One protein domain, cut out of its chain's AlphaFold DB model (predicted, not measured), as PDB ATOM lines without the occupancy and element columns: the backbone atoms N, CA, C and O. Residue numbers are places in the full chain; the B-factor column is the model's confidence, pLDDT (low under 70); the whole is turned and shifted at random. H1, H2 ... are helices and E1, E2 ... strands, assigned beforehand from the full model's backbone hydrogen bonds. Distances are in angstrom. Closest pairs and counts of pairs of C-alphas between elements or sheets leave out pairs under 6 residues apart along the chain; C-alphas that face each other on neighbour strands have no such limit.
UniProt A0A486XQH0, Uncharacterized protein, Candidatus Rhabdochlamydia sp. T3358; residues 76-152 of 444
ATOM      1  N   LYS A  76     228.913 239.806 181.550       88.88
ATOM      2  CA  LYS A  76     227.569 240.398 181.585       88.88
ATOM      3  C   LYS A  76     227.632 241.910 181.420       88.88
ATOM      4  O   LYS A  76     228.470 242.569 182.037       88.88
ATOM      5  N   THR A  77     226.707 242.452 180.637       94.56
ATOM      6  CA  THR A  77     226.513 243.896 180.483       94.56
ATOM      7  C   THR A  77     225.185 244.286 181.112       94.56
ATOM      8  O   THR A  77     224.167 243.671 180.827       94.56
ATOM      9  N   PHE A  78     225.207 245.311 181.956       95.69
ATOM     10  CA  PHE A  78     224.024 245.914 182.553       95.69
ATOM     11  C   PHE A  78     223.843 247.316 181.981       95.69
ATOM     12  O   PHE A  78     224.640 248.215 182.258       95.69
ATOM     13  N   TRP A  79     222.807 247.497 181.176       96.62
ATOM     14  CA  TRP A  79     222.407 248.765 180.583       96.62
ATOM     15  C   TRP A  79     221.546 249.559 181.553       96.62
ATOM     16  O   TRP A  79     220.603 249.026 182.134       96.62
ATOM     17  N   LYS A  80     221.871 250.838 181.719       95.00
ATOM     18  CA  LYS A  80     221.133 251.784 182.551       95.00
ATOM     19  C   LYS A  80     220.223 252.624 181.667       95.00
ATOM     20  O   LYS A  80     220.693 253.308 180.759       95.00
ATOM     21  N   ILE A  81     218.927 252.580 181.944       91.94
ATOM     22  CA  ILE A  81     217.902 253.327 181.219       91.94
ATOM     23  C   ILE A  81     217.497 254.503 182.099       91.94
ATOM     24  O   ILE A  81     216.988 254.307 183.203       91.94
ATOM     25  N   TYR A  82     217.753 255.719 181.625       82.38
ATOM     26  CA  TYR A  82     217.532 256.939 182.396       82.38
ATOM     27  C   TYR A  82     216.205 257.606 182.054       82.38
ATOM     28  O   TYR A  82     215.852 257.760 180.883       82.38
ATOM     29  N   GLY A  83     215.510 258.038 183.103       70.31
ATOM     30  CA  GLY A  83     214.480 259.061 183.024       70.31
ATOM     31  C   GLY A  83     215.073 260.463 183.203       70.31
ATOM     32  O   GLY A  83     216.291 260.637 183.216       70.31
ATOM     33  N   PRO A  84     214.230 261.492 183.390       57.38
ATOM     34  CA  PRO A  84     214.687 262.879 183.504       57.38
ATOM     35  C   PRO A  84     215.634 263.166 184.681       57.38
ATOM     36  O   PRO A  84     216.384 264.135 184.607       57.38
ATOM     37  N   ASN A  85     215.575 262.369 185.759       57.94
ATOM     38  CA  ASN A  85     216.237 262.675 187.036       57.94
ATOM     39  C   ASN A  85     217.106 261.532 187.602       57.94
ATOM     40  O   ASN A  85     217.947 261.784 188.460       57.94
ATOM     41  N   SER A  86     216.891 260.283 187.181       75.81
ATOM     42  CA  SER A  86     217.537 259.094 187.755       75.81
ATOM     43  C   SER A  86     217.580 257.938 186.759       75.81
ATOM     44  O   SER A  86     216.979 257.998 185.686       75.81
ATOM     45  N   CYS A  87     218.293 256.870 187.120       87.62
ATOM     46  CA  CYS A  87     218.177 255.602 186.413       87.62
ATOM     47  C   CYS A  87     216.815 254.982 186.750       87.62
ATOM     48  O   CYS A  87     216.552 254.702 187.912       87.62
ATOM     49  N   ASP A  88     215.965 254.747 185.758       91.38
ATOM     50  CA  ASP A  88     214.610 254.221 185.967       91.38
ATOM     51  C   ASP A  88     214.552 252.703 185.779       91.38
ATOM     52  O   ASP A  88     213.684 252.039 186.346       91.38
ATOM     53  N   ALA A  89     215.483 252.122 185.018       96.12
ATOM     54  CA  ALA A  89     215.578 250.675 184.858       96.12
ATOM     55  C   ALA A  89     217.002 250.201 184.551       96.12
ATOM     56  O   ALA A  89     217.819 250.946 184.009       96.12
ATOM     57  N   ILE A  90     217.267 248.934 184.867       97.50
ATOM     58  CA  ILE A  90     218.457 248.200 184.441       97.50
ATOM     59  C   ILE A  90     218.026 247.044 183.548       97.50
ATOM     60  O   ILE A  90     217.093 246.327 183.899       97.50
ATOM     61  N   SER A  91     218.723 246.826 182.438       96.06
ATOM     62  CA  SER A  91     218.509 245.671 181.566       96.06
ATOM     63  C   SER A  91     219.813 244.937 181.274       96.06
ATOM     64  O   SER A  91     220.869 245.559 181.201       96.06
ATOM     65  N   ASP A  92     219.746 243.624 181.078       94.75
ATOM     66  CA  ASP A  92     220.849 242.813 180.550       94.75
ATOM     67  C   ASP A  92     220.612 242.361 179.097       94.75
ATOM     68  O   ASP A  92     221.199 241.381 178.646       94.75
ATOM     69  N   GLU A  93     219.749 243.087 178.373       90.69
ATOM     70  CA  GLU A  93     219.220 242.783 177.028       90.69
ATOM     71  C   GLU A  93     218.180 241.655 176.977       90.69
ATOM     72  O   GLU A  93     217.422 241.589 176.008       90.69
ATOM     73  N   SER A  94     218.097 240.803 178.002       92.44
ATOM     74  CA  SER A  94     217.112 239.719 178.067       92.44
ATOM     75  C   SER A  94     215.900 240.073 178.927       92.44
ATOM     76  O   SER A  94     214.764 239.812 178.535       92.44
ATOM     77  N   GLU A  95     216.137 240.726 180.060       94.62
ATOM     78  CA  GLU A  95     215.115 241.197 180.990       94.62
ATOM     79  C   GLU A  95     215.408 242.635 181.443       94.62
ATOM     80  O   GLU A  95     216.460 243.217 181.149       94.62
ATOM     81  N   ALA A  96     214.440 243.238 182.134       95.75
ATOM     82  CA  ALA A  96     214.575 244.556 182.734       95.75
ATOM     83  C   ALA A  96     214.041 244.566 184.171       95.75
ATOM     84  O   ALA A  96     213.003 243.979 184.480       95.75
ATOM     85  N   VAL A  97     214.750 245.278 185.041       97.75
ATOM     86  CA  VAL A  97     214.363 245.552 186.424       97.75
ATOM     87  C   VAL A  97     214.147 247.052 186.563       97.75
ATOM     88  O   VAL A  97     215.076 247.835 186.363       97.75
ATOM     89  N   PHE A  98     212.930 247.454 186.918       96.81
ATOM     90  CA  PHE A  98     212.586 248.862 187.115       96.81
ATOM     91  C   PHE A  98     212.917 249.293 188.540       96.81
ATOM     92  O   PHE A  98     212.662 248.559 189.497       96.81
ATOM     93  N   LEU A  99     213.481 250.486 188.678       95.81
ATOM     94  CA  LEU A  99     213.930 251.056 189.940       95.81
ATOM     95  C   LEU A  99     212.901 252.071 190.440       95.81
ATOM     96  O   LEU A  99     212.521 252.992 189.723       95.81
ATOM     97  N   ILE A 100     212.479 251.934 191.695       93.38
ATOM     98  CA  ILE A 100     211.631 252.917 192.372       93.38
ATOM     99  C   ILE A 100     212.509 253.686 193.348       93.38
ATOM    100  O   ILE A 100     213.046 253.104 194.289       93.38
ATOM    101  N   HIS A 101     212.621 254.997 193.155       89.69
ATOM    102  CA  HIS A 101     213.360 255.882 194.051       89.69
ATOM    103  C   HIS A 101     212.405 256.683 194.944       89.69
ATOM    104  O   HIS A 101     211.299 257.036 194.533       89.69
ATOM    105  N   ASN A 102     212.821 256.972 196.179       87.81
ATOM    106  CA  ASN A 102     212.115 257.913 197.048       87.81
ATOM    107  C   ASN A 102     212.475 259.373 196.704       87.81
ATOM    108  O   ASN A 102     213.313 259.638 195.842       87.81
ATOM    109  N   ALA A 103     211.863 260.335 197.401       82.12
ATOM    110  CA  ALA A 103     212.104 261.765 197.172       82.12
ATOM    111  C   ALA A 103     213.559 262.211 197.429       82.12
ATOM    112  O   ALA A 103     213.971 263.243 196.914       82.12
ATOM    113  N   LEU A 104     214.332 261.432 198.193       78.62
ATOM    114  CA  LEU A 104     215.759 261.655 198.441       78.62
ATOM    115  C   LEU A 104     216.646 260.890 197.445       78.62
ATOM    116  O   LEU A 104     217.848 260.783 197.649       78.62
ATOM    117  N   GLY A 105     216.077 260.294 196.393       84.56
ATOM    118  CA  GLY A 105     216.822 259.526 195.396       84.56
ATOM    119  C   GLY A 105     217.389 258.196 195.905       84.56
ATOM    120  O   GLY A 105     218.266 257.629 195.258       84.56
ATOM    121  N   GLN A 106     216.923 257.681 197.045       91.38
ATOM    122  CA  GLN A 106     217.306 256.353 197.534       91.38
ATOM    123  C   GLN A 106     216.415 255.280 196.902       91.38
ATOM    124  O   GLN A 106     215.224 255.512 196.691       91.38
ATOM    125  N   LEU A 107     216.965 254.094 196.640       94.12
ATOM    126  CA  LEU A 107     216.218 252.978 196.056       94.12
ATOM    127  C   LEU A 107     215.201 252.430 197.070       94.12
ATOM    128  O   LEU A 107     215.567 251.739 198.019       94.12
ATOM    129  N   ALA A 108     213.923 252.734 196.866       95.38
ATOM    130  CA  ALA A 108     212.803 252.273 197.688       95.38
ATOM    131  C   ALA A 108     212.324 250.867 197.314       95.38
ATOM    132  O   ALA A 108     211.723 250.176 198.137       95.38
ATOM    133  N   GLY A 109     212.591 250.429 196.088       95.75
ATOM    134  CA  GLY A 109     212.307 249.069 195.665       95.75
ATOM    135  C   GLY A 109     212.645 248.824 194.205       95.75
ATOM    136  O   GLY A 109     213.000 249.738 193.462       95.75
ATOM    137  N   VAL A 110     212.510 247.568 193.806       97.06
ATOM    138  CA  VAL A 110     212.699 247.110 192.432       97.06
ATOM    139  C   VAL A 110     211.475 246.333 191.964       97.06
ATOM    140  O   VAL A 110     210.864 245.596 192.743       97.06
ATOM    141  N   VAL A 111     211.109 246.491 190.696       97.56
ATOM    142  CA  VAL A 111     209.994 245.777 190.065       97.56
ATOM    143  C   VAL A 111     210.545 244.871 188.974       97.56
ATOM    144  O   VAL A 111     211.221 245.340 188.058       97.56
ATOM    145  N   THR A 112     210.249 243.579 189.086       95.69
ATOM    146  CA  THR A 112     210.486 242.574 188.043       95.69
ATOM    147  C   THR A 112     209.143 242.100 187.486       95.69
ATOM    148  O   THR A 112     208.091 242.441 188.029       95.69
ATOM    149  N   GLU A 113     209.150 241.276 186.436       90.62
ATOM    150  CA  GLU A 113     207.909 240.684 185.908       90.62
ATOM    151  C   GLU A 113     207.149 239.846 186.949       90.62
ATOM    152  O   GLU A 113     205.927 239.725 186.888       90.62
ATOM    153  N   GLN A 114     207.862 239.255 187.912       91.56
ATOM    154  CA  GLN A 114     207.286 238.322 188.880       91.56
ATOM    155  C   GLN A 114     206.804 239.010 190.159       91.56
ATOM    156  O   GLN A 114     205.856 238.531 190.778       91.56
ATOM    157  N   GLN A 115     207.478 240.075 190.611       93.81
ATOM    158  CA  GLN A 115     207.160 240.730 191.882       93.81
ATOM    159  C   GLN A 115     207.803 242.114 192.034       93.81
ATOM    160  O   GLN A 115     208.817 242.437 191.416       93.81
ATOM    161  N   THR A 116     207.264 242.888 192.974       96.31
ATOM    162  CA  THR A 116     207.920 244.075 193.531       96.31
ATOM    163  C   THR A 116     208.640 243.705 194.823       96.31
ATOM    164  O   THR A 116     208.041 243.113 195.719       96.31
ATOM    165  N   ARG A 117     209.919 244.072 194.942       95.38
ATOM    166  CA  ARG A 117     210.720 243.903 196.163       95.38
ATOM    167  C   ARG A 117     211.052 245.269 196.744       95.38
ATOM    168  O   ARG A 117     211.763 246.042 196.108       95.38
ATOM    169  N   TYR A 118     210.550 245.553 197.939       95.12
ATOM    170  CA  TYR A 118     210.824 246.809 198.635       95.12
ATOM    171  C   TYR A 118     212.135 246.748 199.415       95.12
ATOM    172  O   TYR A 118     212.529 245.696 199.918       95.12
ATOM    173  N   THR A 119     212.796 247.895 199.523       91.75
ATOM    174  CA  THR A 119     213.972 248.074 200.371       91.75
ATOM    175  C   THR A 119     213.526 248.246 201.821       91.75
ATOM    176  O   THR A 119     212.784 249.173 202.136       91.75
ATOM    177  N   GLU A 120     213.986 247.366 202.711       87.88
ATOM    178  CA  GLU A 120     213.661 247.438 204.146       87.88
ATOM    179  C   GLU A 120     214.564 248.418 204.905       87.88
ATOM    180  O   GLU A 120     214.121 249.070 205.846       87.88
ATOM    181  N   ASN A 121     215.826 248.541 204.479       87.31
ATOM    182  CA  ASN A 121     216.835 249.364 205.140       87.31
ATOM    183  C   ASN A 121     217.417 250.382 204.165       87.31
ATOM    184  O   ASN A 121     218.047 250.019 203.172       87.31
ATOM    185  N   PHE A 122     217.230 251.659 204.479       90.75
ATOM    186  CA  PHE A 122     217.779 252.755 203.696       90.75
ATOM    187  C   PHE A 122     219.176 253.133 204.196       90.75
ATOM    188  O   PHE A 122     219.419 253.109 205.408       90.75
ATOM    189  N   PRO A 123     220.095 253.516 203.294       90.94
ATOM    190  CA  PRO A 123     221.351 254.115 203.708       90.94
ATOM    191  C   PRO A 123     221.106 255.444 204.436       90.94
ATOM    192  O   PRO A 123     220.023 256.035 204.376       90.94
ATOM    193  N   SER A 124     222.144 255.946 205.105       91.44
ATOM    194  CA  SER A 124     222.109 257.303 205.649       91.44
ATOM    195  C   SER A 124     221.948 258.342 204.527       91.44
ATOM    196  O   SER A 124     222.153 258.040 203.349       91.44
ATOM    197  N   ALA A 125     221.644 259.590 204.884       89.75
ATOM    198  CA  ALA A 125     221.641 260.692 203.917       89.75
ATOM    199  C   ALA A 125     223.009 260.868 203.231       89.75
ATOM    200  O   ALA A 125     223.079 261.204 202.058       89.75
ATOM    201  N   TYR A 126     224.093 260.542 203.942       92.31
ATOM    202  CA  TYR A 126     225.458 260.524 203.417       92.31
ATOM    203  C   TYR A 126     225.777 259.268 202.589       92.31
ATOM    204  O   TYR A 126     226.920 259.088 202.184       92.31
ATOM    205  N   GLY A 127     224.805 258.401 202.314       93.31
ATOM    206  CA  GLY A 127     224.971 257.243 201.448       93.31
ATOM    207  C   GLY A 127     225.347 255.941 202.168       93.31
ATOM    208  O   GLY A 127     225.387 255.883 203.405       93.31
ATOM    209  N   PRO A 128     225.526 254.859 201.388       93.25
ATOM    210  CA  PRO A 128     225.812 253.512 201.879       93.25
ATOM    211  C   PRO A 128     227.294 253.323 202.226       93.25
ATOM    212  O   PRO A 128     228.175 253.773 201.498       93.25
ATOM    213  N   THR A 129     227.573 252.597 203.310       88.31
ATOM    214  CA  THR A 129     228.943 252.285 203.770       88.31
ATOM    215  C   THR A 129     229.417 250.883 203.399       88.31
ATOM    216  O   THR A 129     230.602 250.576 203.545       88.31
ATOM    217  N   ASP A 130     228.502 250.044 202.913       84.00
ATOM    218  CA  ASP A 130     228.761 248.648 202.595       84.00
ATOM    219  C   ASP A 130     228.636 248.401 201.095       84.00
ATOM    220  O   ASP A 130     227.738 248.908 200.422       84.00
ATOM    221  N   PHE A 131     229.546 247.580 200.588       84.69
ATOM    222  CA  PHE A 131     229.548 247.106 199.218       84.69
ATOM    223  C   PHE A 131     229.221 245.616 199.171       84.69
ATOM    224  O   PHE A 131     229.708 244.828 199.983       84.69
ATOM    225  N   SER A 132     228.455 245.218 198.159       83.50
ATOM    226  CA  SER A 132     228.262 243.819 197.779       83.50
ATOM    227  C   SER A 132     228.534 243.664 196.291       83.50
ATOM    228  O   SER A 132     228.047 244.465 195.498       83.50
ATOM    229  N   ILE A 133     229.297 242.633 195.913       82.75
ATOM    230  CA  ILE A 133     229.588 242.333 194.505       82.75
ATOM    231  C   ILE A 133     228.308 241.800 193.852       82.75
ATOM    232  O   ILE A 133     227.838 240.738 194.264       82.75
ATOM    233  N   PRO A 134     227.763 242.474 192.827       86.38
ATOM    234  CA  PRO A 134     226.599 241.969 192.113       86.38
ATOM    235  C   PRO A 134     226.928 240.715 191.295       86.38
ATOM    236  O   PRO A 134     227.964 240.663 190.629       86.38
ATOM    237  N   SER A 135     226.042 239.716 191.315       85.56
ATOM    238  CA  SER A 135     226.181 238.443 190.579       85.56
ATOM    239  C   SER A 135     225.249 238.326 189.365       85.56
ATOM    240  O   SER A 135     225.469 237.519 188.450       85.56
ATOM    241  N   ASP A 136     224.191 239.128 189.342       91.38
ATOM    242  CA  ASP A 136     223.086 239.063 188.389       91.38
ATOM    243  C   ASP A 136     222.401 240.431 188.244       91.38
ATOM    244  O   ASP A 136     222.765 241.398 188.918       91.38
ATOM    245  N   LEU A 137     221.428 240.508 187.332       93.88
ATOM    246  CA  LEU A 137     220.702 241.739 187.032       93.88
ATOM    247  C   LEU A 137     220.020 242.321 188.276       93.88
ATOM    248  O   LEU A 137     220.112 243.522 188.532       93.88
ATOM    249  N   LEU A 138     219.375 241.468 189.073       94.12
ATOM    250  CA  LEU A 138     218.618 241.897 190.242       94.12
ATOM    251  C   LEU A 138     219.524 242.431 191.356       94.12
ATOM    252  O   LEU A 138     219.265 243.508 191.887       94.12
ATOM    253  N   SER A 139     220.603 241.722 191.682       92.88
ATOM    254  CA  SER A 139     221.592 242.171 192.670       92.88
ATOM    255  C   SER A 139     222.318 243.440 192.220       92.88
ATOM    256  O   SER A 139     222.624 244.292 193.053       92.88
ATOM    257  N   TYR A 140     222.541 243.622 190.914       93.56
ATOM    258  CA  TYR A 140     223.112 244.862 190.390       93.56
ATOM    259  C   TYR A 140     222.128 246.026 190.521       93.56
ATOM    260  O   TYR A 140     222.497 247.064 191.072       93.56
ATOM    261  N   ALA A 141     220.869 245.836 190.119       94.81
ATOM    262  CA  ALA A 141     219.798 246.815 190.303       94.81
ATOM    263  C   ALA A 141     219.634 247.219 191.778       94.81
ATOM    264  O   ALA A 141     219.594 248.406 192.095       94.81
ATOM    265  N   GLN A 142     219.633 246.245 192.692       93.62
ATOM    266  CA  GLN A 142     219.538 246.479 194.136       93.62
ATOM    267  C   GLN A 142     220.770 247.172 194.730       93.62
ATOM    268  O   GLN A 142     220.659 247.784 195.788       93.62
ATOM    269  N   SER A 143     221.931 247.111 194.071       92.56
ATOM    270  CA  SER A 143     223.144 247.786 194.549       92.56
ATOM    271  C   SER A 143     223.090 249.311 194.390       92.56
ATOM    272  O   SER A 143     223.781 250.026 195.115       92.56
ATOM    273  N   LEU A 144     222.240 249.828 193.493       92.75
ATOM    274  CA  LEU A 144     222.107 251.254 193.168       92.75
ATOM    275  C   LEU A 144     221.277 252.017 194.219       92.75
ATOM    276  O   LEU A 144     220.336 252.740 193.900       92.75
ATOM    277  N   THR A 145     221.617 251.824 195.492       92.25
ATOM    278  CA  THR A 145     220.796 252.201 196.653       92.25
ATOM    279  C   THR A 145     220.683 253.704 196.905       92.25
ATOM    280  O   THR A 145     219.747 254.129 197.582       92.25
ATOM    281  N   TRP A 146     221.607 254.514 196.383       91.75
ATOM    282  CA  TRP A 146     221.716 255.938 196.708       91.75
ATOM    283  C   TRP A 146     222.047 256.755 195.457       91.75
ATOM    284  O   TRP A 146     223.123 256.607 194.884       91.75
ATOM    285  N   HIS A 147     221.094 257.574 195.001       87.25
ATOM    286  CA  HIS A 147     221.167 258.392 193.780       87.25
ATOM    287  C   HIS A 147     221.532 257.602 192.515       87.25
ATOM    288  O   HIS A 147     222.302 258.061 191.675       87.25
ATOM    289  N   SER A 148     221.010 256.376 192.393       88.75
ATOM    290  CA  SER A 148     221.374 255.434 191.324       88.75
ATOM    291  C   SER A 148     222.887 255.140 191.238       88.75
ATOM    292  O   SER A 148     223.412 254.800 190.171       88.75
ATOM    293  N   LYS A 149     223.604 255.270 192.361       90.00
ATOM    294  CA  LYS A 149     225.019 254.921 192.527       90.00
ATOM    295  C   LYS A 149     225.159 253.765 193.519       90.00
ATOM    296  O   LYS A 149     224.316 253.553 194.390       90.00
ATOM    297  N   SER A 150     226.262 253.040 193.376       89.88
ATOM    298  CA  SER A 150     226.686 251.960 194.265       89.88
ATOM    299  C   SER A 150     228.144 252.197 194.667       89.88
ATOM    300  O   SER A 150     228.907 252.725 193.846       89.88
ATOM    301  N   PRO A 151     228.555 251.851 195.899       92.62
ATOM    302  CA  PRO A 151     229.964 251.823 196.261       92.62
ATOM    303  C   PRO A 151     230.760 250.862 195.375       92.62
ATOM    304  O   PRO A 151     230.259 249.845 194.904       92.62
ATOM    305  N   ASP A 152     232.038 251.154 195.192       92.12
ATOM    306  CA  ASP A 152     233.008 250.201 194.671       92.12
ATOM    307  C   ASP A 152     233.430 249.201 195.767       92.12
ATOM    308  O   ASP A 152     233.235 249.465 196.956       92.12
TER     309      ASP A 152
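What this domain is: This is residues 76 to 152 of the 444 residues of an uncharacterized protein of Candidatus Rhabdochlamydia sp. T3358 (UniProt A0A486XQH0). One strongly twisted sheet of five strands, E1 to E5, curls round a single short helix, H1, which packs on one face of it. From the edge strand E5, the long unnamed stretch of residues 119 to 136 leads round to H1. The 77 printed residues include five named strands and then one named helix, in the order E1 E2 E3 E4 E5 H1; across the sheet the order is the same, all antiparallel, a meander in which each strand is the antiparallel neighbour of the one before. The class is mixed, helices and strands, with 33 residues in named elements, under half of those printed. The whole is compact, with a radius of gyration of the C-alphas of 11.6 A, and rounded, spanning 34 by 25 by 23 A.

How they stand to each other: Begin with the inner strand E3, residues 96 to 101, whose pairing is staggered: it pairs with E2, residues 87 to 91, over 96 to 98, and with E4, residues 107 to 111, over 98 to 101. Look at N 97 and O 90, 2.8 A apart, for E2 and E3, antiparallel at 160 degrees, and at N 100 and O 109, 2.9 A, for E3 and E4, antiparallel at 150 degrees. At one edge is E1, residues 76 to 82, antiparallel to E2 at 151 degrees, with N 79 and O 91 at 2.7 A. At the other edge is E5, residues 116 to 118, antiparallel to E4 at 163 degrees, with N 117 and O 110 at 2.8 A. Each two strands in succession form a hairpin; E1 and E5 are apart. H1, residues 137 to 143, is on the sheet; its closest C-alphas to E2 are those of Ala 141 and Ile 90, 6.2 A, and to E3 those of Leu 138 and Val 97, 6.8 A. In H1 every O i to N i+4 pair is within hydrogen-bond range.

Where its parts are: Find C-alpha 76 at (227.569, 240.398, 181.585); from there E1 runs 19.4 A to C-alpha 82. E2 measures 11.1 A from 87 to 91, E3 16.1 A from 96 to 101, E4 11.2 A from 107 to 111 and E5 6.5 A from 116 to 118. H1 starts at C-alpha 137, (220.702, 241.739, 187.032), and ends 10.0 A away at C-alpha 143, (223.144, 247.786, 194.549).

The domain as a whole: The C-alphas farthest apart are those of Ser 94 and Tyr 126, 33.8 A. The printed part has no cut. The four links between strands are tight, while E5 to H1 is a long link of 18 residues. The mean pLDDT of the printed part is 90.2; look for low confidence at residues 84 to 85, both under 70.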